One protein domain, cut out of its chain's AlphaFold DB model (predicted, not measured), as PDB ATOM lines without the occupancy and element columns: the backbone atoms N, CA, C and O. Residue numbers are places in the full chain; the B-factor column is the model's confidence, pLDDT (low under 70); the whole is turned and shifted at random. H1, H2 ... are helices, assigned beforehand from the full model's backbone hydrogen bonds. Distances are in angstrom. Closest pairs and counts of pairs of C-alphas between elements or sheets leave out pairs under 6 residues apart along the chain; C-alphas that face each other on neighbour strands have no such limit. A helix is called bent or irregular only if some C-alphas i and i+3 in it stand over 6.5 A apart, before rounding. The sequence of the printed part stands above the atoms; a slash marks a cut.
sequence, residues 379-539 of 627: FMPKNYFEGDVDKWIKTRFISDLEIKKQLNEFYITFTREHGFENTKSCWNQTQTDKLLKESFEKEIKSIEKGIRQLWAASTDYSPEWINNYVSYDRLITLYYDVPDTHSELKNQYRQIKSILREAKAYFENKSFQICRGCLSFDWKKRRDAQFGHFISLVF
ATOM      1  N   PHE A 379     100.823 112.208  78.964       60.34
ATOM      2  CA  PHE A 379     101.740 112.327  80.106       60.34
ATOM      3  C   PHE A 379     103.209 112.561  79.738       60.34
ATOM      4  O   PHE A 379     103.989 112.910  80.624       60.34
ATOM      5  N   MET A 380     103.594 112.344  78.477       69.12
ATOM      6  CA  MET A 380     104.950 112.592  77.979       69.12
ATOM      7  C   MET A 380     105.053 113.983  77.339       69.12
ATOM      8  O   MET A 380     104.105 114.422  76.681       69.12
ATOM      9  N   PRO A 381     106.202 114.667  77.454       70.44
ATOM     10  CA  PRO A 381     106.375 115.975  76.838       70.44
ATOM     11  C   PRO A 381     106.372 115.854  75.307       70.44
ATOM     12  O   PRO A 381     106.879 114.883  74.751       70.44
ATOM     13  N   LYS A 382     105.826 116.849  74.594       75.00
ATOM     14  CA  LYS A 382     105.662 116.797  73.121       75.00
ATOM     15  C   LYS A 382     106.952 116.442  72.378       75.00
ATOM     16  O   LYS A 382     106.940 115.602  71.485       75.00
ATOM     17  N   ASN A 383     108.072 117.001  72.823       74.25
ATOM     18  CA  ASN A 383     109.382 116.805  72.216       74.25
ATOM     19  C   ASN A 383     109.939 115.378  72.364       74.25
ATOM     20  O   ASN A 383     110.853 115.005  71.631       74.25
ATOM     21  N   TYR A 384     109.409 114.576  73.295       82.88
ATOM     22  CA  TYR A 384     109.692 113.143  73.344       82.88
ATOM     23  C   TYR A 384     109.163 112.434  72.087       82.88
ATOM     24  O   TYR A 384     109.640 111.370  71.752       82.88
ATOM     25  N   PHE A 385     108.218 113.000  71.338       84.06
ATOM     26  CA  PHE A 385     107.727 112.400  70.091       84.06
ATOM     27  C   PHE A 385     108.311 113.048  68.828       84.06
ATOM     28  O   PHE A 385     107.904 112.700  67.723       84.06
ATOM     29  N   GLU A 386     109.255 113.982  68.970       82.12
ATOM     30  CA  GLU A 386     109.790 114.786  67.859       82.12
ATOM     31  C   GLU A 386     111.146 114.284  67.342       82.12
ATOM     32  O   GLU A 386     111.605 114.731  66.291       82.12
ATOM     33  N   GLY A 387     111.815 113.359  68.041       80.00
ATOM     34  CA  GLY A 387     113.171 112.963  67.664       80.00
ATOM     35  C   GLY A 387     113.722 111.718  68.350       80.00
ATOM     36  O   GLY A 387     113.011 110.937  68.977       80.00
ATOM     37  N   ASP A 388     115.027 111.523  68.191       85.88
ATOM     38  CA  ASP A 388     115.766 110.369  68.702       85.88
ATOM     39  C   ASP A 388     115.694 110.268  70.243       85.88
ATOM     40  O   ASP A 388     115.972 111.239  70.957       85.88
ATOM     41  N   VAL A 389     115.323 109.086  70.753       86.25
ATOM     42  CA  VAL A 389     115.160 108.853  72.197       86.25
ATOM     43  C   VAL A 389     116.482 108.969  72.955       86.25
ATOM     44  O   VAL A 389     116.498 109.534  74.044       86.25
ATOM     45  N   ASP A 390     117.608 108.531  72.385       87.00
ATOM     46  CA  ASP A 390     118.923 108.643  73.021       87.00
ATOM     47  C   ASP A 390     119.296 110.114  73.180       87.00
ATOM     48  O   ASP A 390     119.815 110.522  74.225       87.00
ATOM     49  N   LYS A 391     119.001 110.928  72.155       84.50
ATOM     50  CA  LYS A 391     119.185 112.382  72.229       84.50
ATOM     51  C   LYS A 391     118.319 112.972  73.341       84.50
ATOM     52  O   LYS A 391     118.836 113.742  74.150       84.50
ATOM     53  N   TRP A 392     117.040 112.596  73.423       85.06
ATOM     54  CA  TRP A 392     116.135 113.064  74.478       85.06
ATOM     55  C   TRP A 392     116.624 112.685  75.883       85.06
ATOM     56  O   TRP A 392     116.684 113.543  76.765       85.06
ATOM     57  N   ILE A 393     117.050 111.433  76.082       83.75
ATOM     58  CA  ILE A 393     117.547 110.951  77.375       83.75
ATOM     59  C   ILE A 393     118.775 111.762  77.815       83.75
ATOM     60  O   ILE A 393     118.829 112.234  78.953       83.75
ATOM     61  N   LYS A 394     119.759 111.928  76.918       83.19
ATOM     62  CA  LYS A 394     121.024 112.620  77.222       83.19
ATOM     63  C   LYS A 394     120.828 114.096  77.520       83.19
ATOM     64  O   LYS A 394     121.488 114.628  78.404       83.19
ATOM     65  N   THR A 395     119.980 114.756  76.741       74.56
ATOM     66  CA  THR A 395     119.845 116.216  76.798       74.56
ATOM     67  C   THR A 395     118.844 116.659  77.861       74.56
ATOM     68  O   THR A 395     119.074 117.677  78.511       74.56
ATOM     69  N   ARG A 396     117.768 115.892  78.092       75.00
ATOM     70  CA  ARG A 396     116.660 116.301  78.971       75.00
ATOM     71  C   ARG A 396     116.484 115.400  80.184       75.00
ATOM     72  O   ARG A 396     116.696 115.855  81.300       75.00
ATOM     73  N   PHE A 397     116.185 114.119  79.973       78.81
ATOM     74  CA  PHE A 397     115.787 113.215  81.058       78.81
ATOM     75  C   PHE A 397     116.821 113.110  82.189       78.81
ATOM     76  O   PHE A 397     116.471 113.195  83.363       78.81
ATOM     77  N   ILE A 398     118.106 112.943  81.848       82.00
ATOM     78  CA  ILE A 398     119.181 112.871  82.850       82.00
ATOM     79  C   ILE A 398     119.301 114.192  83.609       82.00
ATOM     80  O   ILE A 398     119.386 114.184  84.835       82.00
ATOM     81  N   SER A 399     119.278 115.316  82.889       78.00
ATOM     82  CA  SER A 399     119.352 116.648  83.485       78.00
ATOM     83  C   SER A 399     118.216 116.861  84.487       78.00
ATOM     84  O   SER A 399     118.479 117.277  85.611       78.00
ATOM     85  N   ASP A 400     116.983 116.496  84.119       76.12
ATOM     86  CA  ASP A 400     115.806 116.593  84.990       76.12
ATOM     87  C   ASP A 400     115.937 115.743  86.254       76.12
ATOM     88  O   ASP A 400     115.649 116.203  87.361       76.12
ATOM     89  N   LEU A 401     116.412 114.505  86.119       79.44
ATOM     90  CA  LEU A 401     116.645 113.631  87.266       79.44
ATOM     91  C   LEU A 401     117.737 114.166  88.197       79.44
ATOM     92  O   LEU A 401     117.603 114.033  89.414       79.44
ATOM     93  N   GLU A 402     118.789 114.791  87.667       83.38
ATOM     94  CA  GLU A 402     119.813 115.439  88.492       83.38
ATOM     95  C   GLU A 402     119.247 116.643  89.263       83.38
ATOM     96  O   GLU A 402     119.567 116.795  90.443       83.38
ATOM     97  N   ILE A 403     118.324 117.422  88.676       76.81
ATOM     98  CA  ILE A 403     117.583 118.465  89.417       76.81
ATOM     99  C   ILE A 403     116.840 117.846  90.588       76.81
ATOM    100  O   ILE A 403     116.952 118.293  91.730       76.81
ATOM    101  N   LYS A 404     116.057 116.800  90.312       78.62
ATOM    102  CA  LYS A 404     115.236 116.162  91.343       78.62
ATOM    103  C   LYS A 404     116.096 115.536  92.431       78.62
ATOM    104  O   LYS A 404     115.719 115.578  93.600       78.62
ATOM    105  N   LYS A 405     117.272 115.020  92.076       86.12
ATOM    106  CA  LYS A 405     118.259 114.547  93.044       86.12
ATOM    107  C   LYS A 405     118.701 115.675  93.980       86.12
ATOM    108  O   LYS A 405     118.636 115.482  95.190       86.12
ATOM    109  N   GLN A 406     119.091 116.830  93.436       84.75
ATOM    110  CA  GLN A 406     119.538 117.990  94.220       84.75
ATOM    111  C   GLN A 406     118.423 118.556  95.111       84.75
ATOM    112  O   GLN A 406     118.655 118.819  96.289       84.75
ATOM    113  N   LEU A 407     117.196 118.670  94.593       81.88
ATOM    114  CA  LEU A 407     116.038 119.108  95.381       81.88
ATOM    115  C   LEU A 407     115.750 118.147  96.542       81.88
ATOM    116  O   LEU A 407     115.541 118.590  97.667       81.88
ATOM    117  N   ASN A 408     115.812 116.833  96.310       84.38
ATOM    118  CA  ASN A 408     115.640 115.856  97.386       84.38
ATOM    119  C   ASN A 408     116.781 115.893  98.413       84.38
ATOM    120  O   ASN A 408     116.520 115.744  99.604       84.38
ATOM    121  N   GLU A 409     118.029 116.121  97.994       89.19
ATOM    122  CA  GLU A 409     119.157 116.335  98.919       89.19
ATOM    123  C   GLU A 409     118.925 117.560  99.807       89.19
ATOM    124  O   GLU A 409     119.106 117.475 101.028       89.19
ATOM    125  N   PHE A 410     118.455 118.659  99.214       88.50
ATOM    126  CA  PHE A 410     118.045 119.851  99.947       88.50
ATOM    127  C   PHE A 410     116.923 119.533 100.940       88.50
ATOM    128  O   PHE A 410     117.097 119.765 102.133       88.50
ATOM    129  N   TYR A 411     115.815 118.923 100.506       87.00
ATOM    130  CA  TYR A 411     114.692 118.608 101.394       87.00
ATOM    131  C   TYR A 411     115.072 117.669 102.537       87.00
ATOM    132  O   TYR A 411     114.599 117.849 103.658       87.00
ATOM    133  N   ILE A 412     115.928 116.672 102.290       88.50
ATOM    134  CA  ILE A 412     116.417 115.765 103.340       88.50
ATOM    135  C   ILE A 412     117.226 116.547 104.376       88.50
ATOM    136  O   ILE A 412     117.054 116.325 105.576       88.50
ATOM    137  N   THR A 413     118.088 117.452 103.912       91.25
ATOM    138  CA  THR A 413     118.934 118.296 104.763       91.25
ATOM    139  C   THR A 413     118.083 119.280 105.566       91.25
ATOM    140  O   THR A 413     118.166 119.297 106.791       91.25
ATOM    141  N   PHE A 414     117.166 119.983 104.903       90.00
ATOM    142  CA  PHE A 414     116.240 120.932 105.515       90.00
ATOM    143  C   PHE A 414     115.298 120.253 106.520       90.00
ATOM    144  O   PHE A 414     115.104 120.751 107.624       90.00
ATOM    145  N   THR A 415     114.789 119.054 106.206       89.69
ATOM    146  CA  THR A 415     113.986 118.246 107.145       89.69
ATOM    147  C   THR A 415     114.779 117.877 108.394       89.69
ATOM    148  O   THR A 415     114.228 117.864 109.494       89.69
ATOM    149  N   ARG A 416     116.067 117.550 108.241       90.81
ATOM    150  CA  ARG A 416     116.944 117.219 109.369       90.81
ATOM    151  C   ARG A 416     117.186 118.434 110.271       90.81
ATOM    152  O   ARG A 416     117.329 118.253 111.473       90.81
ATOM    153  N   GLU A 417     117.234 119.633 109.698       93.00
ATOM    154  CA  GLU A 417     117.535 120.883 110.410       93.00
ATOM    155  C   GLU A 417     116.295 121.529 111.041       93.00
ATOM    156  O   GLU A 417     116.368 122.032 112.159       93.00
ATOM    157  N   HIS A 418     115.148 121.472 110.362       93.12
ATOM    158  CA  HIS A 418     113.944 122.220 110.740       93.12
ATOM    159  C   HIS A 418     112.730 121.341 111.062       93.12
ATOM    160  O   HIS A 418     111.702 121.853 111.502       93.12
ATOM    161  N   GLY A 419     112.828 120.025 110.874       91.38
ATOM    162  CA  GLY A 419     111.730 119.085 111.082       91.38
ATOM    163  C   GLY A 419     110.832 118.906 109.855       91.38
ATOM    164  O   GLY A 419     110.737 119.754 108.963       91.38
ATOM    165  N   PHE A 420     110.159 117.755 109.804       88.19
ATOM    166  CA  PHE A 420     109.371 117.340 108.642       88.19
ATOM    167  C   PHE A 420     108.122 118.202 108.427       88.19
ATOM    168  O   PHE A 420     107.900 118.660 107.312       88.19
ATOM    169  N   GLU A 421     107.369 118.516 109.483       89.56
ATOM    170  CA  GLU A 421     106.160 119.350 109.382       89.56
ATOM    171  C   GLU A 421     106.461 120.777 108.900       89.56
ATOM    172  O   GLU A 421     105.733 121.343 108.081       89.56
ATOM    173  N   ASN A 422     107.586 121.352 109.330       89.75
ATOM    174  CA  ASN A 422     108.034 122.656 108.841       89.75
ATOM    175  C   ASN A 422     108.444 122.605 107.367       89.75
ATOM    176  O   ASN A 422     108.142 123.519 106.606       89.75
ATOM    177  N   THR A 423     109.080 121.513 106.945       86.44
ATOM    178  CA  THR A 423     109.416 121.284 105.534       86.44
ATOM    179  C   THR A 423     108.146 121.123 104.694       86.44
ATOM    180  O   THR A 423     108.008 121.767 103.656       86.44
ATOM    181  N   LYS A 424     107.187 120.316 105.168       83.50
ATOM    182  CA  LYS A 424     105.898 120.055 104.512       83.50
ATOM    183  C   LYS A 424     105.059 121.328 104.383       83.50
ATOM    184  O   LYS A 424     104.497 121.583 103.323       83.50
ATOM    185  N   SER A 425     105.015 122.163 105.419       83.88
ATOM    186  CA  SER A 425     104.324 123.460 105.373       83.88
ATOM    187  C   SER A 425     105.021 124.486 104.472       83.88
ATOM    188  O   SER A 425     104.330 125.233 103.780       83.88
ATOM    189  N   CYS A 426     106.360 124.506 104.400       83.56
ATOM    190  CA  CYS A 426     107.076 125.328 103.413       83.56
ATOM    191  C   CYS A 426     106.748 124.883 101.982       83.56
ATOM    192  O   CYS A 426     106.405 125.715 101.145       83.56
ATOM    193  N   TRP A 427     106.774 123.571 101.723       80.31
ATOM    194  CA  TRP A 427     106.417 122.981 100.429       80.31
ATOM    195  C   TRP A 427     104.981 123.332 100.021       80.31
ATOM    196  O   TRP A 427     104.744 123.781  98.901       80.31
ATOM    197  N   ASN A 428     104.031 123.195 100.948       78.00
ATOM    198  CA  ASN A 428     102.616 123.513 100.732       78.00
ATOM    199  C   ASN A 428     102.312 125.018 100.762       78.00
ATOM    200  O   ASN A 428     101.152 125.406 100.651       78.00
ATOM    201  N   GLN A 429     103.330 125.867 100.935       79.75
ATOM    202  CA  GLN A 429     103.206 127.322 101.062       79.75
ATOM    203  C   GLN A 429     102.317 127.787 102.232       79.75
ATOM    204  O   GLN A 429     101.905 128.947 102.266       79.75
ATOM    205  N   THR A 430     102.066 126.917 103.213       84.81
ATOM    206  CA  THR A 430     101.262 127.192 104.415       84.81
ATOM    207  C   THR A 430     102.099 127.622 105.621       84.81
ATOM    208  O   THR A 430     101.543 127.922 106.675       84.81
ATOM    209  N   GLN A 431     103.429 127.655 105.491       88.00
ATOM    210  CA  GLN A 431     104.326 128.089 106.562       88.00
ATOM    211  C   GLN A 431     104.113 129.571 106.918       88.00
ATOM    212  O   GLN A 431     104.042 130.433 106.040       88.00
ATOM    213  N   THR A 432     104.055 129.850 108.223       87.75
ATOM    214  CA  THR A 432     103.830 131.188 108.791       87.75
ATOM    215  C   THR A 432     105.129 131.906 109.166       87.75
ATOM    216  O   THR A 432     105.159 133.138 109.155       87.75
ATOM    217  N   ASP A 433     106.222 131.177 109.423       91.44
ATOM    218  CA  ASP A 433     107.554 131.769 109.590       91.44
ATOM    219  C   ASP A 433     108.099 132.272 108.244       91.44
ATOM    220  O   ASP A 433     108.475 131.500 107.354       91.44
ATOM    221  N   LYS A 434     108.149 133.600 108.109       90.38
ATOM    222  CA  LYS A 434     108.594 134.289 106.897       90.38
ATOM    223  C   LYS A 434     110.071 134.040 106.581       90.38
ATOM    224  O   LYS A 434     110.395 133.846 105.414       90.38
ATOM    225  N   LEU A 435     110.952 134.023 107.583       89.56
ATOM    226  CA  LEU A 435     112.391 133.835 107.365       89.56
ATOM    227  C   LEU A 435     112.683 132.410 106.903       89.56
ATOM    228  O   LEU A 435     113.458 132.200 105.968       89.56
ATOM    229  N   LEU A 436     112.018 131.433 107.523       86.81
ATOM    230  CA  LEU A 436     112.144 130.031 107.146       86.81
ATOM    231  C   LEU A 436     111.632 129.789 105.719       86.81
ATOM    232  O   LEU A 436     112.310 129.143 104.919       86.81
ATOM    233  N   LYS A 437     110.474 130.370 105.380       86.19
ATOM    234  CA  LYS A 437     109.896 130.317 104.031       86.19
ATOM    235  C   LYS A 437     110.813 130.963 102.986       86.19
ATOM    236  O   LYS A 437     111.079 130.355 101.954       86.19
ATOM    237  N   GLU A 438     111.333 132.159 103.254       88.75
ATOM    238  CA  GLU A 438     112.243 132.865 102.342       88.75
ATOM    239  C   GLU A 438     113.558 132.103 102.133       88.75
ATOM    240  O   GLU A 438     114.035 132.003 101.001       88.75
ATOM    241  N   SER A 439     114.125 131.524 103.196       88.44
ATOM    242  CA  SER A 439     115.323 130.680 103.108       88.44
ATOM    243  C   SER A 439     115.076 129.444 102.240       88.44
ATOM    244  O   SER A 439     115.897 129.116 101.383       88.44
ATOM    245  N   PHE A 440     113.930 128.788 102.426       85.56
ATOM    246  CA  PHE A 440     113.527 127.620 101.649       85.56
ATOM    247  C   PHE A 440     113.335 127.954 100.162       85.56
ATOM    248  O   PHE A 440     113.903 127.297  99.290       85.56
ATOM    249  N   GLU A 441     112.595 129.023  99.855       84.12
ATOM    250  CA  GLU A 441     112.360 129.471  98.478       84.12
ATOM    251  C   GLU A 441     113.643 129.925  97.772       84.12
ATOM    252  O   GLU A 441     113.802 129.704  96.568       84.12
ATOM    253  N   LYS A 442     114.560 130.577  98.495       86.94
ATOM    254  CA  LYS A 442     115.839 131.039  97.947       86.94
ATOM    255  C   LYS A 442     116.695 129.869  97.470       86.94
ATOM    256  O   LYS A 442     117.264 129.952  96.382       86.94
ATOM    257  N   GLU A 443     116.769 128.799  98.255       82.12
ATOM    258  CA  GLU A 443     117.575 127.627  97.912       82.12
ATOM    259  C   GLU A 443     116.980 126.868  96.719       82.12
ATOM    260  O   GLU A 443     117.700 126.552  95.772       82.12
ATOM    261  N   ILE A 444     115.652 126.700  96.680       79.75
ATOM    262  CA  ILE A 444     114.958 126.133  95.510       79.75
ATOM    263  C   ILE A 444     115.265 126.951  94.250       79.75
ATOM    264  O   ILE A 444     115.699 126.394  93.242       79.75
ATOM    265  N   LYS A 445     115.122 128.284  94.310       78.31
ATOM    266  CA  LYS A 445     115.430 129.176  93.176       78.31
ATOM    267  C   LYS A 445     116.899 129.098  92.751       78.31
ATOM    268  O   LYS A 445     117.198 129.249  91.568       78.31
ATOM    269  N   SER A 446     117.817 128.884  93.694       80.94
ATOM    270  CA  SER A 446     119.249 128.706  93.419       80.94
ATOM    271  C   SER A 446     119.513 127.421  92.628       80.94
ATOM    272  O   SER A 446     120.141 127.473  91.565       80.94
ATOM    273  N   ILE A 447     118.956 126.297  93.092       75.50
ATOM    274  CA  ILE A 447     119.033 124.988  92.425       75.50
ATOM    275  C   ILE A 447     118.437 125.082  91.012       75.50
ATOM    276  O   ILE A 447     119.081 124.704  90.035       75.50
ATOM    277  N   GLU A 448     117.253 125.687  90.866       68.88
ATOM    278  CA  GLU A 448     116.619 125.901  89.559       68.88
ATOM    279  C   GLU A 448     117.470 126.778  88.621       68.88
ATOM    280  O   GLU A 448     117.603 126.478  87.431       68.88
ATOM    281  N   LYS A 449     118.079 127.857  89.134       72.75
ATOM    282  CA  LYS A 449     118.892 128.789  88.336       72.75
ATOM    283  C   LYS A 449     120.161 128.139  87.788       72.75
ATOM    284  O   LYS A 449     120.464 128.341  86.610       72.75
ATOM    285  N   GLY A 450     120.889 127.376  88.606       68.44
ATOM    286  CA  GLY A 450     122.111 126.687  88.173       68.44
ATOM    287  C   GLY A 450     121.864 125.735  87.000       68.44
ATOM    288  O   GLY A 450     122.715 125.569  86.130       68.44
ATOM    289  N   ILE A 451     120.656 125.178  86.912       60.25
ATOM    290  CA  ILE A 451     120.315 124.200  85.881       60.25
ATOM    291  C   ILE A 451     119.716 124.851  84.634       60.25
ATOM    292  O   ILE A 451     120.047 124.446  83.520       60.25
ATOM    293  N   ARG A 452     118.954 125.944  84.778       62.59
ATOM    294  CA  ARG A 452     118.573 126.785  83.625       62.59
ATOM    295  C   ARG A 452     119.801 127.246  82.831       62.59
ATOM    296  O   ARG A 452     119.731 127.340  81.609       62.59
ATOM    297  N   GLN A 453     120.928 127.487  83.505       67.00
ATOM    298  CA  GLN A 453     122.206 127.812  82.861       67.00
ATOM    299  C   GLN A 453     122.816 126.615  82.109       67.00
ATOM    300  O   GLN A 453     123.318 126.798  81.001       67.00
ATOM    301  N   LEU A 454     122.725 125.398  82.656       62.22
ATOM    302  CA  LEU A 454     123.155 124.168  81.975       62.22
ATOM    303  C   LEU A 454     122.318 123.878  80.721       62.22
ATOM    304  O   LEU A 454     122.865 123.471  79.699       62.22
ATOM    305  N   TRP A 455     121.008 124.128  80.766       59.25
ATOM    306  CA  TRP A 455     120.136 123.994  79.596       59.25
ATOM    307  C   TRP A 455     120.391 125.069  78.551       59.25
ATOM    308  O   TRP A 455     120.542 124.743  77.383       59.25
ATOM    309  N   ALA A 456     120.517 126.336  78.949       59.00
ATOM    310  CA  ALA A 456     120.804 127.427  78.015       59.00
ATOM    311  C   ALA A 456     122.123 127.233  77.237       59.00
ATOM    312  O   ALA A 456     122.273 127.776  76.146       59.00
ATOM    313  N   ALA A 457     123.064 126.446  77.772       57.97
ATOM    314  CA  ALA A 457     124.304 126.074  77.093       57.97
ATOM    315  C   ALA A 457     124.132 124.976  76.019       57.97
ATOM    316  O   ALA A 457     125.054 124.729  75.243       57.97
ATOM    317  N   SER A 458     122.975 124.314  75.954       54.28
ATOM    318  CA  SER A 458     122.639 123.351  74.903       54.28
ATOM    319  C   SER A 458     121.893 124.053  73.766       54.28
ATOM    320  O   SER A 458     120.936 124.792  73.983       54.28
ATOM    321  N   THR A 459     122.310 123.797  72.530       45.12
ATOM    322  CA  THR A 459     121.832 124.477  71.313       45.12
ATOM    323  C   THR A 459     120.372 124.188  70.931       45.12
ATOM    324  O   THR A 459     119.898 124.709  69.929       45.12
ATOM    325  N   ASP A 460     119.653 123.370  71.706       49.28
ATOM    326  CA  ASP A 460     118.324 122.837  71.371       49.28
ATOM    327  C   ASP A 460     117.162 123.420  72.221       49.28
ATOM    328  O   ASP A 460     116.074 122.837  72.253       49.28
ATOM    329  N   TYR A 461     117.357 124.534  72.945       50.28
ATOM    330  CA  TYR A 461     116.340 125.090  73.859       50.28
ATOM    331  C   TYR A 461     115.634 126.346  73.332       50.28
ATOM    332  O   TYR A 461     116.281 127.306  72.917       50.28
ATOM    333  N   SER A 462     114.297 126.383  73.444       48.09
ATOM    334  CA  SER A 462     113.522 127.622  73.302       48.09
ATOM    335  C   SER A 462     113.349 128.323  74.669       48.09
ATOM    336  O   SER A 462     113.089 127.659  75.680       48.09
ATOM    337  N   PRO A 463     113.460 129.665  74.737       43.53
ATOM    338  CA  PRO A 463     113.287 130.438  75.975       43.53
ATOM    339  C   PRO A 463     111.916 130.287  76.660       43.53
ATOM    340  O   PRO A 463     111.824 130.414  77.879       43.53
ATOM    341  N   GLU A 464     110.853 129.977  75.909       44.16
ATOM    342  CA  GLU A 464     109.499 129.752  76.449       44.16
ATOM    343  C   GLU A 464     109.410 128.524  77.368       44.16
ATOM    344  O   GLU A 464     108.570 128.478  78.265       44.16
ATOM    345  N   TRP A 465     110.292 127.535  77.194       45.50
ATOM    346  CA  TRP A 465     110.257 126.288  77.963       45.50
ATOM    347  C   TRP A 465     110.961 126.402  79.322       45.50
ATOM    348  O   TRP A 465     110.449 125.926  80.334       45.50
ATOM    349  N   ILE A 466     112.085 127.125  79.377       45.69
ATOM    350  CA  ILE A 466     112.849 127.401  80.610       45.69
ATOM    351  C   ILE A 466     111.953 128.081  81.665       45.69
ATOM    352  O   ILE A 466     112.109 127.857  82.866       45.69
ATOM    353  N   ASN A 467     110.971 128.871  81.226       36.91
ATOM    354  CA  ASN A 467     110.050 129.581  82.109       36.91
ATOM    355  C   ASN A 467     108.861 128.738  82.606       36.91
ATOM    356  O   ASN A 467     108.275 129.104  83.620       36.91
ATOM    357  N   ASN A 468     108.565 127.593  81.977       37.06
ATOM    358  CA  ASN A 468     107.421 126.725  82.296       37.06
ATOM    359  C   ASN A 468     107.815 125.397  82.981       37.06
ATOM    360  O   ASN A 468     106.981 124.512  83.141       37.06
ATOM    361  N   TYR A 469     109.064 125.241  83.435       35.19
ATOM    362  CA  TYR A 469     109.572 123.990  84.029       35.19
ATOM    363  C   TYR A 469     108.802 123.499  85.277       35.19
ATOM    364  O   TYR A 469     108.834 122.320  85.623       35.19
ATOM    365  N   VAL A 470     108.065 124.390  85.943       34.03
ATOM    366  CA  VAL A 470     107.236 124.053  87.113       34.03
ATOM    367  C   VAL A 470     105.890 123.424  86.703       34.03
ATOM    368  O   VAL A 470     105.176 122.886  87.545       34.03
ATOM    369  N   SER A 471     105.534 123.413  85.413       34.19
ATOM    370  CA  SER A 471     104.241 122.917  84.940       34.19
ATOM    371  C   SER A 471     104.342 121.548  84.244       34.19
ATOM    372  O   SER A 471     104.658 121.457  83.063       34.19
ATOM    373  N   TYR A 472     103.973 120.494  84.981       38.97
ATOM    374  CA  TYR A 472     103.302 119.284  84.473       38.97
ATOM    375  C   TYR A 472     104.044 118.254  83.590       38.97
ATOM    376  O   TYR A 472     103.396 117.611  82.766       38.97
ATOM    377  N   ASP A 473     105.316 117.926  83.840       47.66
ATOM    378  CA  ASP A 473     105.819 116.605  83.408       47.66
ATOM    379  C   ASP A 473     105.396 115.523  84.422       47.66
ATOM    380  O   ASP A 473     106.049 115.292  85.448       47.66
ATOM    381  N   ARG A 474     104.248 114.875  84.151       47.81
ATOM    382  CA  ARG A 474     103.582 113.872  85.020       47.81
ATOM    383  C   ARG A 474     104.484 112.697  85.428       47.81
ATOM    384  O   ARG A 474     104.350 112.154  86.519       47.81
ATOM    385  N   LEU A 475     105.428 112.321  84.566       46.03
ATOM    386  CA  LEU A 475     106.331 111.189  84.787       46.03
ATOM    387  C   LEU A 475     107.409 111.480  85.850       46.03
ATOM    388  O   LEU A 475     107.768 110.607  86.637       46.03
ATOM    389  N   ILE A 476     107.908 112.718  85.892       51.59
ATOM    390  CA  ILE A 476     108.935 113.161  86.850       51.59
ATOM    391  C   ILE A 476     108.282 113.701  88.132       51.59
ATOM    392  O   ILE A 476     108.852 113.587  89.217       51.59
ATOM    393  N   THR A 477     107.048 114.205  88.044       51.72
ATOM    394  CA  THR A 477     106.239 114.581  89.220       51.72
ATOM    395  C   THR A 477     105.845 113.398  90.106       51.72
ATOM    396  O   THR A 477     105.590 113.623  91.281       51.72
ATOM    397  N   LEU A 478     105.937 112.145  89.636       51.12
ATOM    398  CA  LEU A 478     105.866 110.956  90.509       51.12
ATOM    399  C   LEU A 478     106.877 111.002  91.673       51.12
ATOM    400  O   LEU A 478     106.628 110.423  92.729       51.12
ATOM    401  N   TYR A 479     108.002 111.701  91.492       56.78
ATOM    402  CA  TYR A 479     109.037 111.923  92.513       56.78
ATOM    403  C   TYR A 479     108.937 113.296  93.188       56.78
ATOM    404  O   TYR A 479     109.851 113.693  93.905       56.78
ATOM    405  N   TYR A 480     107.869 114.037  92.900       52.66
ATOM    406  CA  TYR A 480     107.611 115.392  93.383       52.66
ATOM    407  C   TYR A 480     106.302 115.504  94.167       52.66
ATOM    408  O   TYR A 480     105.954 116.596  94.616       52.66
ATOM    409  N   ASP A 481     105.579 114.393  94.336       59.84
ATOM    410  CA  ASP A 481     104.508 114.323  95.319       59.84
ATOM    411  C   ASP A 481     105.084 114.695  96.684       59.84
ATOM    412  O   ASP A 481     106.147 114.191  97.068       59.84
ATOM    413  N   VAL A 482     104.367 115.567  97.396       63.03
ATOM    414  CA  VAL A 482     104.691 115.943  98.772       63.03
ATOM    415  C   VAL A 482     104.807 114.644  99.566       63.03
ATOM    416  O   VAL A 482     103.802 113.941  99.694       63.03
ATOM    417  N   PRO A 483     106.004 114.278 100.055       71.62
ATOM    418  CA  PRO A 483     106.135 113.071 100.845       71.62
ATOM    419  C   PRO A 483     105.271 113.228 102.096       71.62
ATOM    420  O   PRO A 483     105.190 114.314 102.678       71.62
ATOM    421  N   ASP A 484     104.634 112.146 102.521       73.38
ATOM    422  CA  ASP A 484     103.883 112.095 103.770       73.38
ATOM    423  C   ASP A 484     104.780 111.683 104.936       73.38
ATOM    424  O   ASP A 484     104.443 111.938 106.092       73.38
ATOM    425  N   THR A 485     105.962 111.125 104.649       80.00
ATOM    426  CA  THR A 485     106.973 110.821 105.667       80.00
ATOM    427  C   THR A 485     108.405 111.135 105.227       80.00
ATOM    428  O   THR A 485     108.773 111.076 104.054       80.00
ATOM    429  N   HIS A 486     109.290 111.350 106.203       80.69
ATOM    430  CA  HIS A 486     110.731 111.464 105.952       80.69
ATOM    431  C   HIS A 486     111.342 110.187 105.325       80.69
ATOM    432  O   HIS A 486     112.347 110.245 104.614       80.69
ATOM    433  N   SER A 487     110.739 109.021 105.585       81.19
ATOM    434  CA  SER A 487     111.151 107.743 104.991       81.19
ATOM    435  C   SER A 487     110.899 107.719 103.480       81.19
ATOM    436  O   SER A 487     111.773 107.312 102.715       81.19
ATOM    437  N   GLU A 488     109.742 108.216 103.042       77.31
ATOM    438  CA  GLU A 488     109.386 108.323 101.622       77.31
ATOM    439  C   GLU A 488     110.328 109.256 100.871       77.31
ATOM    440  O   GLU A 488     110.849 108.870  99.827       77.31
ATOM    441  N   LEU A 489     110.643 110.421 101.446       79.44
ATOM    442  CA  LEU A 489     111.606 111.360 100.869       79.44
ATOM    443  C   LEU A 489     112.983 110.701 100.644       79.44
ATOM    444  O   LEU A 489     113.590 110.812  99.576       79.44
ATOM    445  N   LYS A 490     113.471 109.941 101.634       82.62
ATOM    446  CA  LYS A 490     114.722 109.172 101.511       82.62
ATOM    447  C   LYS A 490     114.637 108.073 100.451       82.62
ATOM    448  O   LYS A 490     115.634 107.818  99.774       82.62
ATOM    449  N   ASN A 491     113.490 107.413 100.308       80.06
ATOM    450  CA  ASN A 491     113.290 106.384  99.288       80.06
ATOM    451  C   ASN A 491     113.272 106.993  97.881       80.06
ATOM    452  O   ASN A 491     113.992 106.502  97.015       80.06
ATOM    453  N   GLN A 492     112.555 108.101  97.665       78.50
ATOM    454  CA  GLN A 492     112.555 108.828  96.387       78.50
ATOM    455  C   GLN A 492     113.979 109.228  95.970       78.50
ATOM    456  O   GLN A 492     114.389 108.997  94.833       78.50
ATOM    457  N   TYR A 493     114.781 109.752  96.902       84.81
ATOM    458  CA  TYR A 493     116.185 110.080  96.643       84.81
ATOM    459  C   TYR A 493     117.007 108.866  96.173       84.81
ATOM    460  O   TYR A 493     117.736 108.944  95.178       84.81
ATOM    461  N   ARG A 494     116.880 107.720  96.853       83.00
ATOM    462  CA  ARG A 494     117.571 106.480  96.460       83.00
ATOM    463  C   ARG A 494     117.127 105.980  95.086       83.00
ATOM    464  O   ARG A 494     117.973 105.588  94.282       83.00
ATOM    465  N   GLN A 495     115.830 106.048  94.794       78.25
ATOM    466  CA  GLN A 495     115.274 105.674  93.494       78.25
ATOM    467  C   GLN A 495     115.865 106.520  92.364       78.25
ATOM    468  O   GLN A 495     116.360 105.949  91.394       78.25
ATOM    469  N   ILE A 496     115.911 107.848  92.519       82.06
ATOM    470  CA  ILE A 496     116.506 108.758  91.525       82.06
ATOM    471  C   ILE A 496     117.980 108.417  91.282       82.06
ATOM    472  O   ILE A 496     118.401 108.291  90.133       82.06
ATOM    473  N   LYS A 497     118.770 108.194  92.344       85.81
ATOM    474  CA  LYS A 497     120.177 107.772  92.198       85.81
ATOM    475  C   LYS A 497     120.320 106.465  91.433       85.81
ATOM    476  O   LYS A 497     121.276 106.310  90.672       85.81
ATOM    477  N   SER A 498     119.415 105.518  91.673       82.06
ATOM    478  CA  SER A 498     119.420 104.245  90.959       82.06
ATOM    479  C   SER A 498     119.121 104.457  89.475       82.06
ATOM    480  O   SER A 498     119.898 104.020  88.633       82.06
ATOM    481  N   ILE A 499     118.091 105.241  89.144       80.69
ATOM    482  CA  ILE A 499     117.707 105.537  87.753       80.69
ATOM    483  C   ILE A 499     118.828 106.266  87.007       80.69
ATOM    484  O   ILE A 499     119.131 105.916  85.873       80.69
ATOM    485  N   LEU A 500     119.498 107.232  87.640       85.38
ATOM    486  CA  LEU A 500     120.654 107.920  87.049       85.38
ATOM    487  C   LEU A 500     121.813 106.956  86.754       85.38
ATOM    488  O   LEU A 500     122.446 107.032  85.700       85.38
ATOM    489  N   ARG A 501     122.075 106.008  87.661       85.00
ATOM    490  CA  ARG A 501     123.081 104.955  87.450       85.00
ATOM    491  C   ARG A 501     122.698 104.044  86.285       85.00
ATOM    492  O   ARG A 501     123.556 103.689  85.482       85.00
ATOM    493  N   GLU A 502     121.423 103.687  86.185       80.75
ATOM    494  CA  GLU A 502     120.883 102.860  85.105       80.75
ATOM    495  C   GLU A 502     120.926 103.583  83.755       80.75
ATOM    496  O   GLU A 502     121.329 102.980  82.764       80.75
ATOM    497  N   ALA A 503     120.621 104.883  83.723       82.62
ATOM    498  CA  ALA A 503     120.737 105.723  82.535       82.62
ATOM    499  C   ALA A 503     122.186 105.805  82.028       82.62
ATOM    500  O   ALA A 503     122.432 105.773  80.824       82.62
ATOM    501  N   LYS A 504     123.168 105.853  82.935       81.25
ATOM    502  CA  LYS A 504     124.587 105.777  82.564       81.25
ATOM    503  C   LYS A 504     124.940 104.404  81.977       81.25
ATOM    504  O   LYS A 504     125.501 104.329  80.886       81.25
ATOM    505  N   ALA A 505     124.536 103.328  82.654       78.56
ATOM    506  CA  ALA A 505     124.770 101.958  82.197       78.56
ATOM    507  C   ALA A 505     124.092 101.651  80.847       78.56
ATOM    508  O   ALA A 505     124.612 100.855  80.064       78.56
ATOM    509  N   TYR A 506     122.953 102.290  80.560       79.00
ATOM    510  CA  TYR A 506     122.241 102.197  79.287       79.00
ATOM    511  C   TYR A 506     123.124 102.616  78.106       79.00
ATOM    512  O   TYR A 506     123.229 101.877  77.124       79.00
ATOM    513  N   PHE A 507     123.825 103.747  78.223       79.94
ATOM    514  CA  PHE A 507     124.719 104.225  77.168       79.94
ATOM    515  C   PHE A 507     126.027 103.439  77.064       79.94
ATOM    516  O   PHE A 507     126.596 103.370  75.977       79.94
ATOM    517  N   GLU A 508     126.487 102.841  78.164       77.12
ATOM    518  CA  GLU A 508     127.720 102.047  78.197       77.12
ATOM    519  C   GLU A 508     127.528 100.651  77.588       77.12
ATOM    520  O   GLU A 508     128.357 100.206  76.797       77.12
ATOM    521  N   ASN A 509     126.427  99.966  77.915       70.00
ATOM    522  CA  ASN A 509     126.264  98.543  77.599       70.00
ATOM    523  C   ASN A 509     125.236  98.253  76.494       70.00
ATOM    524  O   ASN A 509     125.214  97.136  75.976       70.00
ATOM    525  N   LYS A 510     124.353  99.211  76.153       63.88
ATOM    526  CA  LYS A 510     123.219  99.051  75.209       63.88
ATOM    527  C   LYS A 510     122.391  97.768  75.401       63.88
ATOM    528  O   LYS A 510     121.738  97.294  74.474       63.88
ATOM    529  N   SER A 511     122.424  97.168  76.591       55.09
ATOM    530  CA  SER A 511     121.791  95.881  76.862       55.09
ATOM    531  C   SER A 511     120.581  96.068  77.760       55.09
ATOM    532  O   SER A 511     120.687  96.608  78.861       55.09
ATOM    533  N   PHE A 512     119.443  95.559  77.307       58.41
ATOM    534  CA  PHE A 512     118.194  95.576  78.048       58.41
ATOM    535  C   PHE A 512     117.976  94.242  78.770       58.41
ATOM    536  O   PHE A 512     118.027  93.177  78.152       58.41
ATOM    537  N   GLN A 513     117.639  94.282  80.061       53.41
ATOM    538  CA  GLN A 513     116.941  93.172  80.711       53.41
ATOM    539  C   GLN A 513     115.744  93.686  81.502       53.41
ATOM    540  O   GLN A 513     115.858  94.150  82.633       53.41
ATOM    541  N   ILE A 514     114.559  93.565  80.901       53.19
ATOM    542  CA  ILE A 514     113.303  93.802  81.608       53.19
ATOM    543  C   ILE A 514     112.919  92.510  82.345       53.19
ATOM    544  O   ILE A 514     112.574  91.486  81.733       53.19
ATOM    545  N   CYS A 515     113.009  92.551  83.674       48.69
ATOM    546  CA  CYS A 515     112.625  91.458  84.564       48.69
ATOM    547  C   CYS A 515     111.119  91.496  84.867       48.69
ATOM    548  O   CYS A 515     110.540  92.562  85.066       48.69
ATOM    549  N   ARG A 516     110.480  90.319  84.968       45.31
ATOM    550  CA  ARG A 516     109.031  90.170  85.243       45.31
ATOM    551  C   ARG A 516     108.543  90.929  86.487       45.31
ATOM    552  O   ARG A 516     107.384  91.317  86.532       45.31
ATOM    553  N   GLY A 517     109.407  91.140  87.480       46.09
ATOM    554  CA  GLY A 517     109.070  91.833  88.730       46.09
ATOM    555  C   GLY A 517     108.915  93.357  88.618       46.09
ATOM    556  O   GLY A 517     108.627  94.002  89.625       46.09
ATOM    557  N   CYS A 518     109.111  93.944  87.432       42.44
ATOM    558  CA  CYS A 518     109.061  95.398  87.211       42.44
ATOM    559  C   CYS A 518     107.655  95.932  86.880       42.44
ATOM    560  O   CYS A 518     107.508  97.108  86.580       42.44
ATOM    561  N   LEU A 519     106.625  95.080  86.914       43.72
ATOM    562  CA  LEU A 519     105.268  95.408  86.456       43.72
ATOM    563  C   LEU A 519     104.321  95.888  87.565       43.72
ATOM    564  O   LEU A 519     103.153  96.151  87.295       43.72
ATOM    565  N   SER A 520     104.792  96.005  88.810       43.75
ATOM    566  CA  SER A 520     104.004  96.653  89.861       43.75
ATOM    567  C   SER A 520     104.231  98.165  89.804       43.75
ATOM    568  O   SER A 520     105.335  98.627  90.096       43.75
ATOM    569  N   PHE A 521     103.186  98.930  89.494       42.47
ATOM    570  CA  PHE A 521     103.198 100.399  89.520       42.47
ATOM    571  C   PHE A 521     103.230 101.010  90.932       42.47
ATOM    572  O   PHE A 521     103.225 102.229  91.066       42.47
ATOM    573  N   ASP A 522     103.359 100.205  91.988       48.69
ATOM    574  CA  ASP A 522     103.522 100.717  93.350       48.69
ATOM    575  C   ASP A 522     104.976 101.161  93.618       48.69
ATOM    576  O   ASP A 522     105.744 100.536  94.356       48.69
ATOM    577  N   TRP A 523     105.392 102.227  92.926       47.28
ATOM    578  CA  TRP A 523     106.745 102.785  92.995       47.28
ATOM    579  C   TRP A 523     106.976 103.459  94.351       47.28
ATOM    580  O   TRP A 523     108.101 103.469  94.844       47.28
ATOM    581  N   LYS A 524     105.906 103.934  95.006       44.03
ATOM    582  CA  LYS A 524     105.961 104.634  96.297       44.03
ATOM    583  C   LYS A 524     106.479 103.750  97.438       44.03
ATOM    584  O   LYS A 524     107.144 104.250  98.340       44.03
ATOM    585  N   LYS A 525     106.254 102.431  97.379       46.09
ATOM    586  CA  LYS A 525     106.663 101.492  98.444       46.09
ATOM    587  C   LYS A 525     108.047 100.852  98.253       46.09
ATOM    588  O   LYS A 525     108.525 100.160  99.154       46.09
ATOM    589  N   ARG A 526     108.719 101.037  97.107       52.69
ATOM    590  CA  ARG A 526     110.020 100.388  96.827       52.69
ATOM    591  C   ARG A 526     111.190 101.219  97.365       52.69
ATOM    592  O   ARG A 526     111.267 102.412  97.110       52.69
ATOM    593  N   ARG A 527     112.147 100.588  98.058       50.16
ATOM    594  CA  ARG A 527     113.339 101.289  98.587       50.16
ATOM    595  C   ARG A 527     114.290 101.784  97.493       50.16
ATOM    596  O   ARG A 527     114.842 102.865  97.650       50.16
ATOM    597  N   ASP A 528     114.435 101.024  96.406       49.69
ATOM    598  CA  ASP A 528     115.316 101.330  95.276       49.69
ATOM    599  C   ASP A 528     114.618 101.011  93.943       49.69
ATOM    600  O   ASP A 528     113.809 100.077  93.855       49.69
ATOM    601  N   ALA A 529     114.940 101.775  92.895       53.19
ATOM    602  CA  ALA A 529     114.507 101.465  91.536       53.19
ATOM    603  C   ALA A 529     115.443 100.418  90.894       53.19
ATOM    604  O   ALA A 529     116.640 100.429  91.161       53.19
ATOM    605  N   GLN A 530     114.888  99.490  90.106       52.59
ATOM    606  CA  GLN A 530     115.626  98.464  89.356       52.59
ATOM    607  C   GLN A 530     115.664  98.830  87.867       52.59
ATOM    608  O   GLN A 530     114.769  99.533  87.417       52.59
ATOM    609  N   PHE A 531     116.578  98.232  87.089       44.16
ATOM    610  CA  PHE A 531     116.808  98.529  85.660       44.16
ATOM    611  C   PHE A 531     115.540  98.544  84.786       44.16
ATOM    612  O   PHE A 531     115.427  99.312  83.832       44.16
ATOM    613  N   GLY A 532     114.533  97.726  85.116       52.31
ATOM    614  CA  GLY A 532     113.245  97.748  84.414       52.31
ATOM    615  C   GLY A 532     112.399  99.007  84.660       52.31
ATOM    616  O   GLY A 532     111.529  99.313  83.849       52.31
ATOM    617  N   HIS A 533     112.654  99.761  85.727       64.19
ATOM    618  CA  HIS A 533     112.003 101.036  86.022       64.19
ATOM    619  C   HIS A 533     112.567 102.169  85.158       64.19
ATOM    620  O   HIS A 533     111.770 102.907  84.592       64.19
ATOM    621  N   PHE A 534     113.889 102.270  84.952       73.75
ATOM    622  CA  PHE A 534     114.453 103.224  83.982       73.75
ATOM    623  C   PHE A 534     113.836 103.035  82.589       73.75
ATOM    624  O   PHE A 534     113.350 103.989  81.982       73.75
ATOM    625  N   ILE A 535     113.738 101.788  82.120       72.06
ATOM    626  CA  ILE A 535     113.093 101.472  80.839       72.06
ATOM    627  C   ILE A 535     111.609 101.839  80.820       72.06
ATOM    628  O   ILE A 535     111.111 102.273  79.790       72.06
ATOM    629  N   SER A 536     110.906 101.709  81.944       71.75
ATOM    630  CA  SER A 536     109.506 102.135  82.049       71.75
ATOM    631  C   SER A 536     109.344 103.657  81.957       71.75
ATOM    632  O   SER A 536     108.295 104.122  81.532       71.75
ATOM    633  N   LEU A 537     110.368 104.429  82.339       74.94
ATOM    634  CA  LEU A 537     110.365 105.891  82.226       74.94
ATOM    635  C   LEU A 537     110.714 106.353  80.808       74.94
ATOM    636  O   LEU A 537     110.105 107.286  80.297       74.94
ATOM    637  N   VAL A 538     111.676 105.687  80.170       81.31
ATOM    638  CA  VAL A 538     112.133 106.030  78.814       81.31
ATOM    639  C   VAL A 538     111.204 105.482  77.738       81.31
ATOM    640  O   VAL A 538     110.963 106.151  76.746       81.31
ATOM    641  N   PHE A 539     110.669 104.277  77.921       82.88
ATOM    642  CA  PHE A 539     109.755 103.612  76.997       82.88
ATOM    643  C   PHE A 539     108.470 103.223  77.738       82.88
ATOM    644  O   PHE A 539     108.241 102.039  77.997       82.88
TER     645      PHE A 539
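This is residues 379 to 539 of the 627 residues of an uncharacterized protein of Candidatus Marinamargulisbacteria bacterium SCGC AAA071-K20 (UniProt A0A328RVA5). Three long helices, H4, H2 and H7, lie side by side as a flat slab with H2 in the middle, running opposite ways to the other two. The short helices H1, H3, H5, H6 and H9 lie over one face of this slab, the other face is bare, and H8 sits farther out, beyond H9. You are reading 161 printed residues with nine named helices, H1 to H9 in chain order, and no named strand; the class is all helix. The whole is compact, with a radius of gyration of the C-alphas of 16.7 A, and spans 49 by 39 by 25 A.

Find C-alpha 382 at (105.662, 116.797, 73.121), where H1, residues 382 to 385, begins. Next comes H2, residues 389 to 418, 40.8 A long, with a kink of 31 degrees near residue 396; it is only just irregular, C-alphas 395 and 398 being 6.9 A apart. H3, residues 420 to 427, is followed by H4, residues 434 to 456, which runs 32.1 A from C-alpha 434 at (108.594, 134.289, 106.897). Read on through H5, residues 463 to 466, and H6, residues 474 to 477, to H7, residues 486 to 509, 34.8 A long. H8, residues 516 to 519, is only just irregular, with C-alphas 516 and 519 6.6 A apart; H9, residues 531 to 538, ends at C-alpha 538 at (112.133, 106.030, 78.814).

Start at the hub, H2. It touches H7 at a shallow tilt of 26 degrees, opposite ways, with the C-alphas of Asn 408 and Tyr 493 closest at 5.8 A. With residues 399 to 407 alone it touches H4, at a shallow tilt of 19 degrees, opposite ways; Leu 407 and Ile 444 have the closest C-alphas, 7.1 A. H4 and H7 are apart. With residues 411 to 415 alone H2 touches H3, at a steep tilt of 51 degrees; look at C-alphas 415 and 423, the closest at 5.7 A. H7, with residues 499 to 503 alone, touches H9, about perpendicular at 86 degrees, C-alphas 499 and 534 being closest at 5.5 A. Close but not clearly touching are, for instance, H1 and H2, H2 and H6, H4 and H5, and H8 and H9, whose closest C-alphas, 518 and 532, are 5.6 A apart. Every O i to N i+4 pair is within hydrogen-bond range in H3 and H9, against 24 of 26 in H2, 18 of 19 in H4 and 19 of 20 in H7; H1, H5, H6 and H8 are too short for such a pair.

The C-alphas farthest apart, those of Thr 432 and Ser 511, are 50.9 A apart. The printed part has no cut, and the link from H8 to H9, 11 residues, is long. Look in the B-factor column for low confidence: 60 residues are under 70, among them residues 450 to 482 and 510 to 533, and the mean pLDDT of the printed part is 70.8.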